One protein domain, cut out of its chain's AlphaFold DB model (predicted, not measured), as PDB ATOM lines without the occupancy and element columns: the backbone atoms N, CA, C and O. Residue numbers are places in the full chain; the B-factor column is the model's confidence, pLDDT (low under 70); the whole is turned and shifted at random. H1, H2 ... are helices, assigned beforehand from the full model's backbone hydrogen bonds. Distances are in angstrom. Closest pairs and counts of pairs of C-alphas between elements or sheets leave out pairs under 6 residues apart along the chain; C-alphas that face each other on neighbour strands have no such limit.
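This is residues 4 to 96 of the 96 residues of an uncharacterized protein of Granulicella sibirica (UniProt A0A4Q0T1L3). This is a long helical hairpin: the long helix H2 makes nearly the whole length of a thin rod, and the shorter H1 lies side by side with its later part. A stretched-out link, residues 31 to 47, runs on beyond H1 to the far end of the rod and turns there into H2. The printed part has 93 residues with two named helices, H1 then H2, no named strand, and the class is all helix. It is extended, with a radius of gyration of the C-alphas of 22.5 A and spans of 76 by 14 by 11 A.

H2, residues 48 to 95, and H1, residues 4 to 30, touch and form a helical hairpin. Their closest C-alphas, those of Ala 83 and Ala 15, are 4.3 A apart. They run opposite ways at a shallow tilt of 10 degrees. In H1 every O i to N i+4 pair is within hydrogen-bond range; in H2 43 of 44 are.

H2 is 70.4 A long, from C-alpha 48 at (-38.621, -15.358, 30.079) to C-alpha 95 at (20.937, 0.873, -3.685). H1 is 38.5 A long and begins at C-alpha 4, (23.758, -8.470, -5.745).

The C-alphas farthest apart, those of Asp 46 and Met 96, are 76.4 A apart. The printed part has no cut. The link from H1 to H2 is long, 17 residues, and residues 44 to 49 stand free. The model's pLDDT is under 70 at residues 32 to 58, 61 and 96.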
ATOM      1  N   PHE A   4      24.664  -9.416  -6.410       84.38
ATOM      2  CA  PHE A   4      23.758  -8.470  -5.745       84.38
ATOM      3  C   PHE A   4      22.373  -8.373  -6.394       84.38
ATOM      4  O   PHE A   4      21.365  -8.348  -5.695       84.38
ATOM      5  N   ARG A   5      22.292  -8.409  -7.732       83.44
ATOM      6  CA  ARG A   5      21.001  -8.395  -8.440       83.44
ATOM      7  C   ARG A   5      20.199  -9.664  -8.177       83.44
ATOM      8  O   ARG A   5      18.983  -9.598  -8.055       83.44
ATOM      9  N   ILE A   6      20.873 -10.809  -8.076       86.25
ATOM     10  CA  ILE A   6      20.218 -12.081  -7.752       86.25
ATOM     11  C   ILE A   6      19.676 -12.027  -6.317       86.25
ATOM     12  O   ILE A   6      18.503 -12.324  -6.106       86.25
ATOM     13  N   ALA A   7      20.483 -11.571  -5.352       85.56
ATOM     14  CA  ALA A   7      20.056 -11.417  -3.960       85.56
ATOM     15  C   ALA A   7      18.879 -10.433  -3.808       85.56
ATOM     16  O   ALA A   7      17.913 -10.738  -3.113       85.56
ATOM     17  N   TYR A   8      18.907  -9.305  -4.523       88.88
ATOM     18  CA  TYR A   8      17.804  -8.341  -4.569       88.88
ATOM     19  C   TYR A   8      16.490  -8.976  -5.048       88.88
ATOM     20  O   TYR A   8      15.446  -8.796  -4.414       88.88
ATOM     21  N   ILE A   9      16.534  -9.737  -6.148       87.69
ATOM     22  CA  ILE A   9      15.350 -10.407  -6.709       87.69
ATOM     23  C   ILE A   9      14.795 -11.431  -5.712       87.69
ATOM     24  O   ILE A   9      13.581 -11.495  -5.503       87.69
ATOM     25  N   VAL A  10      15.668 -12.203  -5.059       88.19
ATOM     26  CA  VAL A  10      15.267 -13.198  -4.052       88.19
ATOM     27  C   VAL A  10      14.624 -12.526  -2.833       88.19
ATOM     28  O   VAL A  10      13.530 -12.918  -2.433       88.19
ATOM     29  N   CYS A  11      15.229 -11.477  -2.273       87.94
ATOM     30  CA  CYS A  11      14.648 -10.770  -1.128       87.94
ATOM     31  C   CYS A  11      13.325 -10.074  -1.487       87.94
ATOM     32  O   CYS A  11      12.369 -10.148  -0.719       87.94
ATOM     33  N   SER A  12      13.234  -9.459  -2.670       86.06
ATOM     34  CA  SER A  12      12.012  -8.778  -3.126       86.06
ATOM     35  C   SER A  12      10.859  -9.756  -3.355       86.06
ATOM     36  O   SER A  12       9.725  -9.491  -2.955       86.06
ATOM     37  N   SER A  13      11.139 -10.911  -3.966       88.69
ATOM     38  CA  SER A  13      10.131 -11.957  -4.171       88.69
ATOM     39  C   SER A  13       9.682 -12.586  -2.849       88.69
ATOM     40  O   SER A  13       8.481 -12.752  -2.638       88.69
ATOM     41  N   ALA A  14      10.607 -12.844  -1.918       88.06
ATOM     42  CA  ALA A  14      10.269 -13.316  -0.575       88.06
ATOM     43  C   ALA A  14       9.389 -12.310   0.189       88.06
ATOM     44  O   ALA A  14       8.384 -12.703   0.786       88.06
ATOM     45  N   ALA A  15       9.708 -11.011   0.115       88.81
ATOM     46  CA  ALA A  15       8.900  -9.950   0.715       88.81
ATOM     47  C   ALA A  15       7.477  -9.917   0.137       88.81
ATOM     48  O   ALA A  15       6.507  -9.851   0.893       88.81
ATOM     49  N   ALA A  16       7.343 -10.029  -1.189       88.50
ATOM     50  CA  ALA A  16       6.048 -10.041  -1.866       88.50
ATOM     51  C   ALA A  16       5.177 -11.241  -1.451       88.50
ATOM     52  O   ALA A  16       3.996 -11.069  -1.154       88.50
ATOM     53  N   ILE A  17       5.758 -12.444  -1.365       91.88
ATOM     54  CA  ILE A  17       5.039 -13.652  -0.921       91.88
ATOM     55  C   ILE A  17       4.562 -13.496   0.528       91.88
ATOM     56  O   ILE A  17       3.407 -13.795   0.838       91.88
ATOM     57  N   CYS A  18       5.421 -12.983   1.412       88.81
ATOM     58  CA  CYS A  18       5.063 -12.749   2.812       88.81
ATOM     59  C   CYS A  18       3.955 -11.693   2.950       88.81
ATOM     60  O   CYS A  18       3.035 -11.866   3.750       88.81
ATOM     61  N   ALA A  19       4.005 -10.625   2.147       83.69
ATOM     62  CA  ALA A  19       2.978  -9.585   2.130       83.69
ATOM     63  C   ALA A  19       1.623 -10.122   1.640       83.69
ATOM     64  O   ALA A  19       0.589  -9.801   2.225       83.69
ATOM     65  N   LEU A  20       1.620 -10.991   0.622       90.62
ATOM     66  CA  LEU A  20       0.406 -11.672   0.161       90.62
ATOM     67  C   LEU A  20      -0.182 -12.576   1.250       90.62
ATOM     68  O   LEU A  20      -1.384 -12.515   1.506       90.62
ATOM     69  N   ALA A  21       0.651 -13.365   1.934       88.31
ATOM     70  CA  ALA A  21       0.200 -14.196   3.050       88.31
ATOM     71  C   ALA A  21      -0.410 -13.341   4.176       88.31
ATOM     72  O   ALA A  21      -1.496 -13.650   4.667       88.31
ATOM     73  N   ALA A  22       0.237 -12.227   4.538       84.88
ATOM     74  CA  ALA A  22      -0.302 -11.280   5.510       84.88
ATOM     75  C   ALA A  22      -1.666 -10.724   5.073       84.88
ATOM     76  O   ALA A  22      -2.600 -10.718   5.874       84.88
ATOM     77  N   ALA A  23      -1.802 -10.308   3.811       85.50
ATOM     78  CA  ALA A  23      -3.049  -9.780   3.263       85.50
ATOM     79  C   ALA A  23      -4.193 -10.806   3.317       85.50
ATOM     80  O   ALA A  23      -5.316 -10.447   3.665       85.50
ATOM     81  N   VAL A  24      -3.910 -12.087   3.049       87.81
ATOM     82  CA  VAL A  24      -4.899 -13.169   3.197       87.81
ATOM     83  C   VAL A  24      -5.361 -13.292   4.648       87.81
ATOM     84  O   VAL A  24      -6.563 -13.359   4.896       87.81
ATOM     85  N   TYR A  25      -4.447 -13.271   5.620       86.12
ATOM     86  CA  TYR A  25      -4.830 -13.348   7.034       86.12
ATOM     87  C   TYR A  25      -5.602 -12.114   7.517       86.12
ATOM     88  O   TYR A  25      -6.549 -12.278   8.282       86.12
ATOM     89  N   TRP A  26      -5.255 -10.914   7.041       83.94
ATOM     90  CA  TRP A  26      -6.026  -9.689   7.293       83.94
ATOM     91  C   TRP A  26      -7.429  -9.750   6.682       83.94
ATOM     92  O   TRP A  26      -8.406  -9.323   7.291       83.94
ATOM     93  N   TYR A  27      -7.553 -10.314   5.481       84.88
ATOM     94  CA  TYR A  27      -8.851 -10.506   4.849       84.88
ATOM     95  C   TYR A  27      -9.713 -11.507   5.627       84.88
ATOM     96  O   TYR A  27     -10.883 -11.231   5.892       84.88
ATOM     97  N   LEU A  28      -9.135 -12.632   6.052       80.38
ATOM     98  CA  LEU A  28      -9.838 -13.621   6.871       80.38
ATOM     99  C   LEU A  28     -10.240 -13.049   8.237       80.38
ATOM    100  O   LEU A  28     -11.366 -13.263   8.674       80.38
ATOM    101  N   SER A  29      -9.374 -12.263   8.884       79.00
ATOM    102  CA  SER A  29      -9.716 -11.624  10.160       79.00
ATOM    103  C   SER A  29     -10.777 -10.527  10.023       79.00
ATOM    104  O   SER A  29     -11.502 -10.271  10.978       79.00
ATOM    105  N   SER A  30     -10.913  -9.906   8.844       76.25
ATOM    106  CA  SER A  30     -11.977  -8.928   8.562       76.25
ATOM    107  C   SER A  30     -13.357  -9.558   8.351       76.25
ATOM    108  O   SER A  30     -14.366  -8.855   8.373       76.25
ATOM    109  N   ARG A  31     -13.407 -10.880   8.147       76.50
ATOM    110  CA  ARG A  31     -14.638 -11.650   7.955       76.50
ATOM    111  C   ARG A  31     -14.755 -12.744   9.019       76.50
ATOM    112  O   ARG A  31     -14.748 -13.923   8.656       76.50
ATOM    113  N   PRO A  32     -14.875 -12.386  10.317       66.19
ATOM    114  CA  PRO A  32     -15.315 -13.358  11.306       66.19
ATOM    115  C   PRO A  32     -16.616 -13.961  10.795       66.19
ATOM    116  O   PRO A  32     -17.567 -13.233  10.517       66.19
ATOM    117  N   THR A  33     -16.635 -15.276  10.618       60.97
ATOM    118  CA  THR A  33     -17.883 -15.981  10.345       60.97
ATOM    119  C   THR A  33     -18.359 -16.434  11.717       60.97
ATOM    120  O   THR A  33     -17.836 -17.432  12.206       60.97
ATOM    121  N   PRO A  34     -19.228 -15.671  12.413       57.56
ATOM    122  CA  PRO A  34     -19.724 -16.115  13.703       57.56
ATOM    123  C   PRO A  34     -20.377 -17.476  13.497       57.56
ATOM    124  O   PRO A  34     -21.159 -17.660  12.558       57.56
ATOM    125  N   THR A  35     -19.998 -18.443  14.329       57.34
ATOM    126  CA  THR A  35     -20.619 -19.762  14.340       57.34
ATOM    127  C   THR A  35     -22.121 -19.540  14.418       57.34
ATOM    128  O   THR A  35     -22.585 -18.839  15.316       57.34
ATOM    129  N   LEU A  36     -22.871 -20.062  13.444       52.81
ATOM    130  CA  LEU A  36     -24.328 -20.009  13.465       52.81
ATOM    131  C   LEU A  36     -24.781 -20.796  14.692       52.81
ATOM    132  O   LEU A  36     -24.914 -22.017  14.640       52.81
ATOM    133  N   CYS A  37     -24.956 -20.111  15.816       54.59
ATOM    134  CA  CYS A  37     -25.709 -20.664  16.916       54.59
ATOM    135  C   CYS A  37     -27.108 -20.962  16.383       54.59
ATOM    136  O   CYS A  37     -27.694 -20.124  15.690       54.59
ATOM    137  N   GLU A  38     -27.593 -22.183  16.629       53.50
ATOM    138  CA  GLU A  38     -28.937 -22.598  16.238       53.50
ATOM    139  C   GLU A  38     -29.926 -21.486  16.576       53.50
ATOM    140  O   GLU A  38     -29.904 -20.951  17.687       53.50
ATOM    141  N   VAL A  39     -30.756 -21.116  15.594       52.88
ATOM    142  CA  VAL A  39     -31.807 -20.121  15.792       52.88
ATOM    143  C   VAL A  39     -32.603 -20.573  17.009       52.88
ATOM    144  O   VAL A  39     -33.159 -21.675  16.988       52.88
ATOM    145  N   PRO A  40     -32.647 -19.779  18.079       52.50
ATOM    146  CA  PRO A  40     -33.322 -20.225  19.272       52.50
ATOM    147  C   PRO A  40     -34.804 -20.421  18.984       52.50
ATOM    148  O   PRO A  40     -35.484 -19.516  18.502       52.50
ATOM    149  N   GLY A  41     -35.294 -21.631  19.255       51.44
ATOM    150  CA  GLY A  41     -36.615 -22.118  18.851       51.44
ATOM    151  C   GLY A  41     -37.815 -21.479  19.557       51.44
ATOM    152  O   GLY A  41     -38.862 -22.114  19.641       51.44
ATOM    153  N   ALA A  42     -37.701 -20.255  20.072       50.06
ATOM    154  CA  ALA A  42     -38.781 -19.584  20.782       50.06
ATOM    155  C   ALA A  42     -39.037 -18.186  20.208       50.06
ATOM    156  O   ALA A  42     -38.244 -17.258  20.360       50.06
ATOM    157  N   SER A  43     -40.195 -18.058  19.558       48.03
ATOM    158  CA  SER A  43     -40.876 -16.782  19.327       48.03
ATOM    159  C   SER A  43     -41.020 -16.030  20.660       48.03
ATOM    160  O   SER A  43     -41.239 -16.647  21.699       48.03
ATOM    161  N   ILE A  44     -40.921 -14.698  20.607       53.81
ATOM    162  CA  ILE A  44     -40.893 -13.713  21.714       53.81
ATOM    163  C   ILE A  44     -42.064 -13.846  22.725       53.81
ATOM    164  O   ILE A  44     -42.082 -13.167  23.745       53.81
ATOM    165  N   SER A  45     -43.033 -14.725  22.471       56.28
ATOM    166  CA  SER A  45     -44.321 -14.756  23.156       56.28
ATOM    167  C   SER A  45     -44.337 -15.393  24.555       56.28
ATOM    168  O   SER A  45     -45.043 -14.849  25.395       56.28
ATOM    169  N   ASP A  46     -43.612 -16.480  24.875       54.88
ATOM    170  CA  ASP A  46     -44.142 -17.351  25.957       54.88
ATOM    171  C   ASP A  46     -43.226 -17.722  27.149       54.88
ATOM    172  O   ASP A  46     -43.751 -18.245  28.131       54.88
ATOM    173  N   VAL A  47     -41.904 -17.457  27.164       59.50
ATOM    174  CA  VAL A  47     -41.044 -17.869  28.311       59.50
ATOM    175  C   VAL A  47     -39.834 -16.936  28.568       59.50
ATOM    176  O   VAL A  47     -38.925 -16.879  27.737       59.50
ATOM    177  N   PRO A  48     -39.737 -16.258  29.736       57.69
ATOM    178  CA  PRO A  48     -38.621 -15.358  30.079       57.69
ATOM    179  C   PRO A  48     -37.247 -16.038  30.210       57.69
ATOM    180  O   PRO A  48     -36.223 -15.441  29.892       57.69
ATOM    181  N   GLU A  49     -37.203 -17.291  30.665       57.91
ATOM    182  CA  GLU A  49     -35.951 -18.040  30.889       57.91
ATOM    183  C   GLU A  49     -35.219 -18.368  29.574       57.91
ATOM    184  O   GLU A  49     -33.986 -18.419  29.524       57.91
ATOM    185  N   LEU A  50     -35.961 -18.508  28.473       54.62
ATOM    186  CA  LEU A  50     -35.391 -18.722  27.140       54.62
ATOM    187  C   LEU A  50     -34.777 -17.436  26.559       54.62
ATOM    188  O   LEU A  50     -33.826 -17.508  25.785       54.62
ATOM    189  N   TYR A  51     -35.233 -16.252  26.987       56.22
ATOM    190  CA  TYR A  51     -34.631 -14.974  26.584       56.22
ATOM    191  C   TYR A  51     -33.206 -14.818  27.128       56.22
ATOM    192  O   TYR A  51     -32.294 -14.425  26.397       56.22
ATOM    193  N   THR A  52     -32.982 -15.182  28.394       57.75
ATOM    194  CA  THR A  52     -31.635 -15.177  28.984       57.75
ATOM    195  C   THR A  52     -30.687 -16.145  28.282       57.75
ATOM    196  O   THR A  52     -29.501 -15.840  28.158       57.75
ATOM    197  N   LEU A  53     -31.206 -17.266  27.771       57.22
ATOM    198  CA  LEU A  53     -30.420 -18.229  27.004       57.22
ATOM    199  C   LEU A  53     -29.995 -17.646  25.643       57.22
ATOM    200  O   LEU A  53     -28.826 -17.743  25.288       57.22
ATOM    201  N   ASN A  54     -30.891 -16.948  24.932       58.66
ATOM    202  CA  ASN A  54     -30.575 -16.304  23.644       58.66
ATOM    203  C   ASN A  54     -29.486 -15.253  23.751       58.66
ATOM    204  O   ASN A  54     -28.538 -15.259  22.969       58.66
ATOM    205  N   VAL A  55     -29.611 -14.365  24.737       60.44
ATOM    206  CA  VAL A  55     -28.629 -13.301  24.959       60.44
ATOM    207  C   VAL A  55     -27.266 -13.901  25.309       60.44
ATOM    208  O   VAL A  55     -26.241 -13.415  24.841       60.44
ATOM    209  N   GLN A  56     -27.230 -14.984  26.090       59.84
ATOM    210  CA  GLN A  56     -25.978 -15.670  26.406       59.84
ATOM    211  C   GLN A  56     -25.352 -16.327  25.174       59.84
ATOM    212  O   GLN A  56     -24.158 -16.157  24.948       59.84
ATOM    213  N   VAL A  57     -26.142 -17.039  24.366       61.28
ATOM    214  CA  VAL A  57     -25.676 -17.714  23.145       61.28
ATOM    215  C   VAL A  57     -25.074 -16.716  22.149       61.28
ATOM    216  O   VAL A  57     -23.986 -16.960  21.630       61.28
ATOM    217  N   ASP A  58     -25.709 -15.557  21.966       66.69
ATOM    218  CA  ASP A  58     -25.210 -14.492  21.088       66.69
ATOM    219  C   ASP A  58     -23.894 -13.884  21.622       66.69
ATOM    220  O   ASP A  58     -22.911 -13.725  20.897       66.69
ATOM    221  N   VAL A  59     -23.805 -13.653  22.939       70.31
ATOM    222  CA  VAL A  59     -22.578 -13.153  23.588       70.31
ATOM    223  C   VAL A  59     -21.419 -14.154  23.489       70.31
ATOM    224  O   VAL A  59     -20.279 -13.742  23.256       70.31
ATOM    225  N   TYR A  60     -21.674 -15.456  23.640       73.12
ATOM    226  CA  TYR A  60     -20.641 -16.485  23.485       73.12
ATOM    227  C   TYR A  60     -20.180 -16.620  22.028       73.12
ATOM    228  O   TYR A  60     -18.974 -16.651  21.787       73.12
ATOM    229  N   ALA A  61     -21.103 -16.590  21.059       68.69
ATOM    230  CA  ALA A  61     -20.766 -16.627  19.635       68.69
ATOM    231  C   ALA A  61     -19.894 -15.435  19.211       68.69
ATOM    232  O   ALA A  61     -18.887 -15.598  18.514       68.69
ATOM    233  N   VAL A  62     -20.233 -14.232  19.687       75.50
ATOM    234  CA  VAL A  62     -19.443 -13.016  19.449       75.50
ATOM    235  C   VAL A  62     -18.069 -13.113  20.113       75.50
ATOM    236  O   VAL A  62     -17.062 -12.740  19.507       75.50
ATOM    237  N   ARG A  63     -17.994 -13.637  21.344       78.81
ATOM    238  CA  ARG A  63     -16.719 -13.832  22.048       78.81
ATOM    239  C   ARG A  63     -15.795 -14.783  21.286       78.81
ATOM    240  O   ARG A  63     -14.613 -14.470  21.134       78.81
ATOM    241  N   ASP A  64     -16.316 -15.901  20.800       77.56
ATOM    242  CA  ASP A  64     -15.521 -16.891  20.072       77.56
ATOM    243  C   ASP A  64     -15.032 -16.331  18.727       77.56
ATOM    244  O   ASP A  64     -13.844 -16.443  18.408       77.56
ATOM    245  N   ALA A  65     -15.888 -15.595  18.009       74.94
ATOM    246  CA  ALA A  65     -15.501 -14.878  16.792       74.94
ATOM    247  C   ALA A  65     -14.394 -13.826  17.043       74.94
ATOM    248  O   ALA A  65     -13.478 -13.656  16.231       74.94
ATOM    249  N   LEU A  66     -14.421 -13.132  18.187       80.25
ATOM    250  CA  LEU A  66     -13.372 -12.179  18.579       80.25
ATOM    251  C   LEU A  66     -12.037 -12.866  18.914       80.25
ATOM    252  O   LEU A  66     -10.965 -12.343  18.596       80.25
ATOM    253  N   ILE A  67     -12.073 -14.045  19.537       83.75
ATOM    254  CA  ILE A  67     -10.862 -14.828  19.829       83.75
ATOM    255  C   ILE A  67     -10.225 -15.337  18.527       83.75
ATOM    256  O   ILE A  67      -8.999 -15.261  18.356       83.75
ATOM    257  N   GLU A  68     -11.042 -15.812  17.586       80.75
ATOM    258  CA  GLU A  68     -10.568 -16.289  16.286       80.75
ATOM    259  C   GLU A  68      -9.938 -15.158  15.461       80.75
ATOM    260  O   GLU A  68      -8.798 -15.279  14.996       80.75
ATOM    261  N   THR A  69     -10.620 -14.016  15.352       82.69
ATOM    262  CA  THR A  69     -10.094 -12.837  14.638       82.69
ATOM    263  C   THR A  69      -8.814 -12.298  15.263       82.69
ATOM    264  O   THR A  69      -7.875 -11.969  14.538       82.69
ATOM    265  N   SER A  70      -8.716 -12.280  16.596       83.44
ATOM    266  CA  SER A  70      -7.483 -11.925  17.312       83.44
ATOM    267  C   SER A  70      -6.319 -12.861  16.953       83.44
ATOM    268  O   SER A  70      -5.202 -12.414  16.666       83.44
ATOM    269  N   THR A  71      -6.585 -14.166  16.871       85.06
ATOM    270  CA  THR A  71      -5.577 -15.167  16.494       85.06
ATOM    271  C   THR A  71      -5.114 -14.995  15.045       85.06
ATOM    272  O   THR A  71      -3.914 -15.073  14.761       85.06
ATOM    273  N   LEU A  72      -6.042 -14.726  14.123       84.94
ATOM    274  CA  LEU A  72      -5.735 -14.455  12.716       84.94
ATOM    275  C   LEU A  72      -4.959 -13.142  12.544       84.94
ATOM    276  O   LEU A  72      -3.963 -13.124  11.820       84.94
ATOM    277  N   ASN A  73      -5.319 -12.087  13.280       87.56
ATOM    278  CA  ASN A  73      -4.579 -10.821  13.297       87.56
ATOM    279  C   ASN A  73      -3.138 -11.004  13.780       87.56
ATOM    280  O   ASN A  73      -2.211 -10.456  13.184       87.56
ATOM    281  N   LYS A  74      -2.915 -11.827  14.811       85.56
ATOM    282  CA  LYS A  74      -1.557 -12.143  15.273       85.56
ATOM    283  C   LYS A  74      -0.728 -12.810  14.171       85.56
ATOM    284  O   LYS A  74       0.432 -12.451  13.979       85.56
ATOM    285  N   LYS A  75      -1.316 -13.747  13.418       85.81
ATOM    286  CA  LYS A  75      -0.650 -14.385  12.267       85.81
ATOM    287  C   LYS A  75      -0.366 -13.370  11.156       85.81
ATOM    288  O   LYS A  75       0.752 -13.339  10.646       85.81
ATOM    289  N   ALA A  76      -1.332 -12.510  10.834       86.31
ATOM    290  CA  ALA A  76      -1.176 -11.450   9.839       86.31
ATOM    291  C   ALA A  76      -0.031 -10.484  10.198       86.31
ATOM    292  O   ALA A  76       0.780 -10.126   9.341       86.31
ATOM    293  N   ALA A  77       0.084 -10.120  11.479       86.88
ATOM    294  CA  ALA A  77       1.144  -9.254  11.985       86.88
ATOM    295  C   ALA A  77       2.536  -9.898  11.869       86.88
ATOM    296  O   ALA A  77       3.476  -9.234  11.434       86.88
ATOM    297  N   ILE A  78       2.669 -11.193  12.183       90.75
ATOM    298  CA  ILE A  78       3.936 -11.928  12.016       90.75
ATOM    299  C   ILE A  78       4.372 -11.908  10.547       90.75
ATOM    300  O   ILE A  78       5.508 -11.543  10.249       90.75
ATOM    301  N   TRP A  79       3.468 -12.234   9.620       84.94
ATOM    302  CA  TRP A  79       3.779 -12.213   8.188       84.94
ATOM    303  C   TRP A  79       4.107 -10.810   7.672       84.94
ATOM    304  O   TRP A  79       5.004 -10.659   6.845       84.94
ATOM    305  N   SER A  80       3.447  -9.782   8.211       87.44
ATOM    306  CA  SER A  80       3.749  -8.380   7.897       87.44
ATOM    307  C   SER A  80       5.156  -7.988   8.365       87.44
ATOM    308  O   SER A  80       5.894  -7.347   7.620       87.44
ATOM    309  N   ALA A  81       5.563  -8.416   9.565       87.75
ATOM    310  CA  ALA A  81       6.907  -8.170  10.090       87.75
ATOM    311  C   ALA A  81       7.988  -8.879   9.256       87.75
ATOM    312  O   ALA A  81       9.002  -8.274   8.910       87.75
ATOM    313  N   VAL A  82       7.753 -10.140   8.876       89.19
ATOM    314  CA  VAL A  82       8.667 -10.896   8.005       89.19
ATOM    315  C   VAL A  82       8.774 -10.237   6.624       89.19
ATOM    316  O   VAL A  82       9.883 -10.052   6.121       89.19
ATOM    317  N   ALA A  83       7.651  -9.810   6.037       90.56
ATOM    318  CA  ALA A  83       7.646  -9.081   4.770       90.56
ATOM    319  C   ALA A  83       8.452  -7.775   4.854       90.56
ATOM    320  O   ALA A  83       9.235  -7.481   3.951       90.56
ATOM    321  N   ALA A  84       8.310  -7.023   5.950       88.38
ATOM    322  CA  ALA A  84       9.045  -5.783   6.174       88.38
ATOM    323  C   ALA A  84      10.563  -6.010   6.279       88.38
ATOM    324  O   ALA A  84      11.329  -5.243   5.698       88.38
ATOM    325  N   LEU A  85      11.008  -7.079   6.952       90.06
ATOM    326  CA  LEU A  85      12.433  -7.425   7.044       90.06
ATOM    327  C   LEU A  85      13.036  -7.737   5.670       90.06
ATOM    328  O   LEU A  85      14.080  -7.188   5.313       90.06
ATOM    329  N   PHE A  86      12.367  -8.577   4.875       89.00
ATOM    330  CA  PHE A  86      12.832  -8.892   3.523       89.00
ATOM    331  C   PHE A  86      12.766  -7.682   2.587       89.00
ATOM    332  O   PHE A  86      13.675  -7.490   1.781       89.00
ATOM    333  N   GLY A  87      11.739  -6.840   2.725       87.69
ATOM    334  CA  GLY A  87      11.611  -5.591   1.975       87.69
ATOM    335  C   GLY A  87      12.733  -4.604   2.298       87.69
ATOM    336  O   GLY A  87      13.330  -4.037   1.384       87.69
ATOM    337  N   ALA A  88      13.088  -4.451   3.576       87.94
ATOM    338  CA  ALA A  88      14.207  -3.613   4.001       87.94
ATOM    339  C   ALA A  88      15.552  -4.142   3.474       87.94
ATOM    340  O   ALA A  88      16.347  -3.373   2.935       87.94
ATOM    341  N   ALA A  89      15.789  -5.457   3.557       86.94
ATOM    342  CA  ALA A  89      16.993  -6.082   3.009       86.94
ATOM    343  C   ALA A  89      17.092  -5.900   1.483       86.94
ATOM    344  O   ALA A  89      18.160  -5.564   0.967       86.94
ATOM    345  N   ALA A  90      15.977  -6.059   0.762       87.12
ATOM    346  CA  ALA A  90      15.912  -5.794  -0.671       87.12
ATOM    347  C   ALA A  90      16.200  -4.321  -0.996       87.12
ATOM    348  O   ALA A  90      16.983  -4.044  -1.897       87.12
ATOM    349  N   ALA A  91      15.629  -3.373  -0.247       87.31
ATOM    350  CA  ALA A  91      15.866  -1.948  -0.466       87.31
ATOM    351  C   ALA A  91      17.353  -1.582  -0.324       87.31
ATOM    352  O   ALA A  91      17.887  -0.879  -1.176       87.31
ATOM    353  N   ILE A  92      18.040  -2.114   0.695       86.94
ATOM    354  CA  ILE A  92      19.484  -1.900   0.892       86.94
ATOM    355  C   ILE A  92      20.282  -2.478  -0.285       86.94
ATOM    356  O   ILE A  92      21.129  -1.789  -0.850       86.94
ATOM    357  N   LEU A  93      19.980  -3.712  -0.699       86.00
ATOM    358  CA  LEU A  93      20.660  -4.376  -1.819       86.00
ATOM    359  C   LEU A  93      20.399  -3.713  -3.178       86.00
ATOM    360  O   LEU A  93      21.206  -3.874  -4.085       86.00
ATOM    361  N   GLY A  94      19.274  -3.013  -3.343       77.38
ATOM    362  CA  GLY A  94      18.934  -2.310  -4.581       77.38
ATOM    363  C   GLY A  94      19.665  -0.976  -4.763       77.38
ATOM    364  O   GLY A  94      19.716  -0.472  -5.882       77.38
ATOM    365  N   ILE A  95      20.209  -0.407  -3.682       80.81
ATOM    366  CA  ILE A  95      20.937   0.873  -3.685       80.81
ATOM    367  C   ILE A  95      22.459   0.658  -3.845       80.81
ATOM    368  O   ILE A  95      23.160   1.589  -4.242       80.81
ATOM    369  N   MET A  96      22.963  -0.547  -3.550       67.88
ATOM    370  CA  MET A  96      24.372  -0.954  -3.714       67.88
ATOM    371  C   MET A  96      24.699  -1.389  -5.147       67.88
ATOM    372  O   MET A  96      25.811  -1.052  -5.608       67.88
TER     373      MET A  96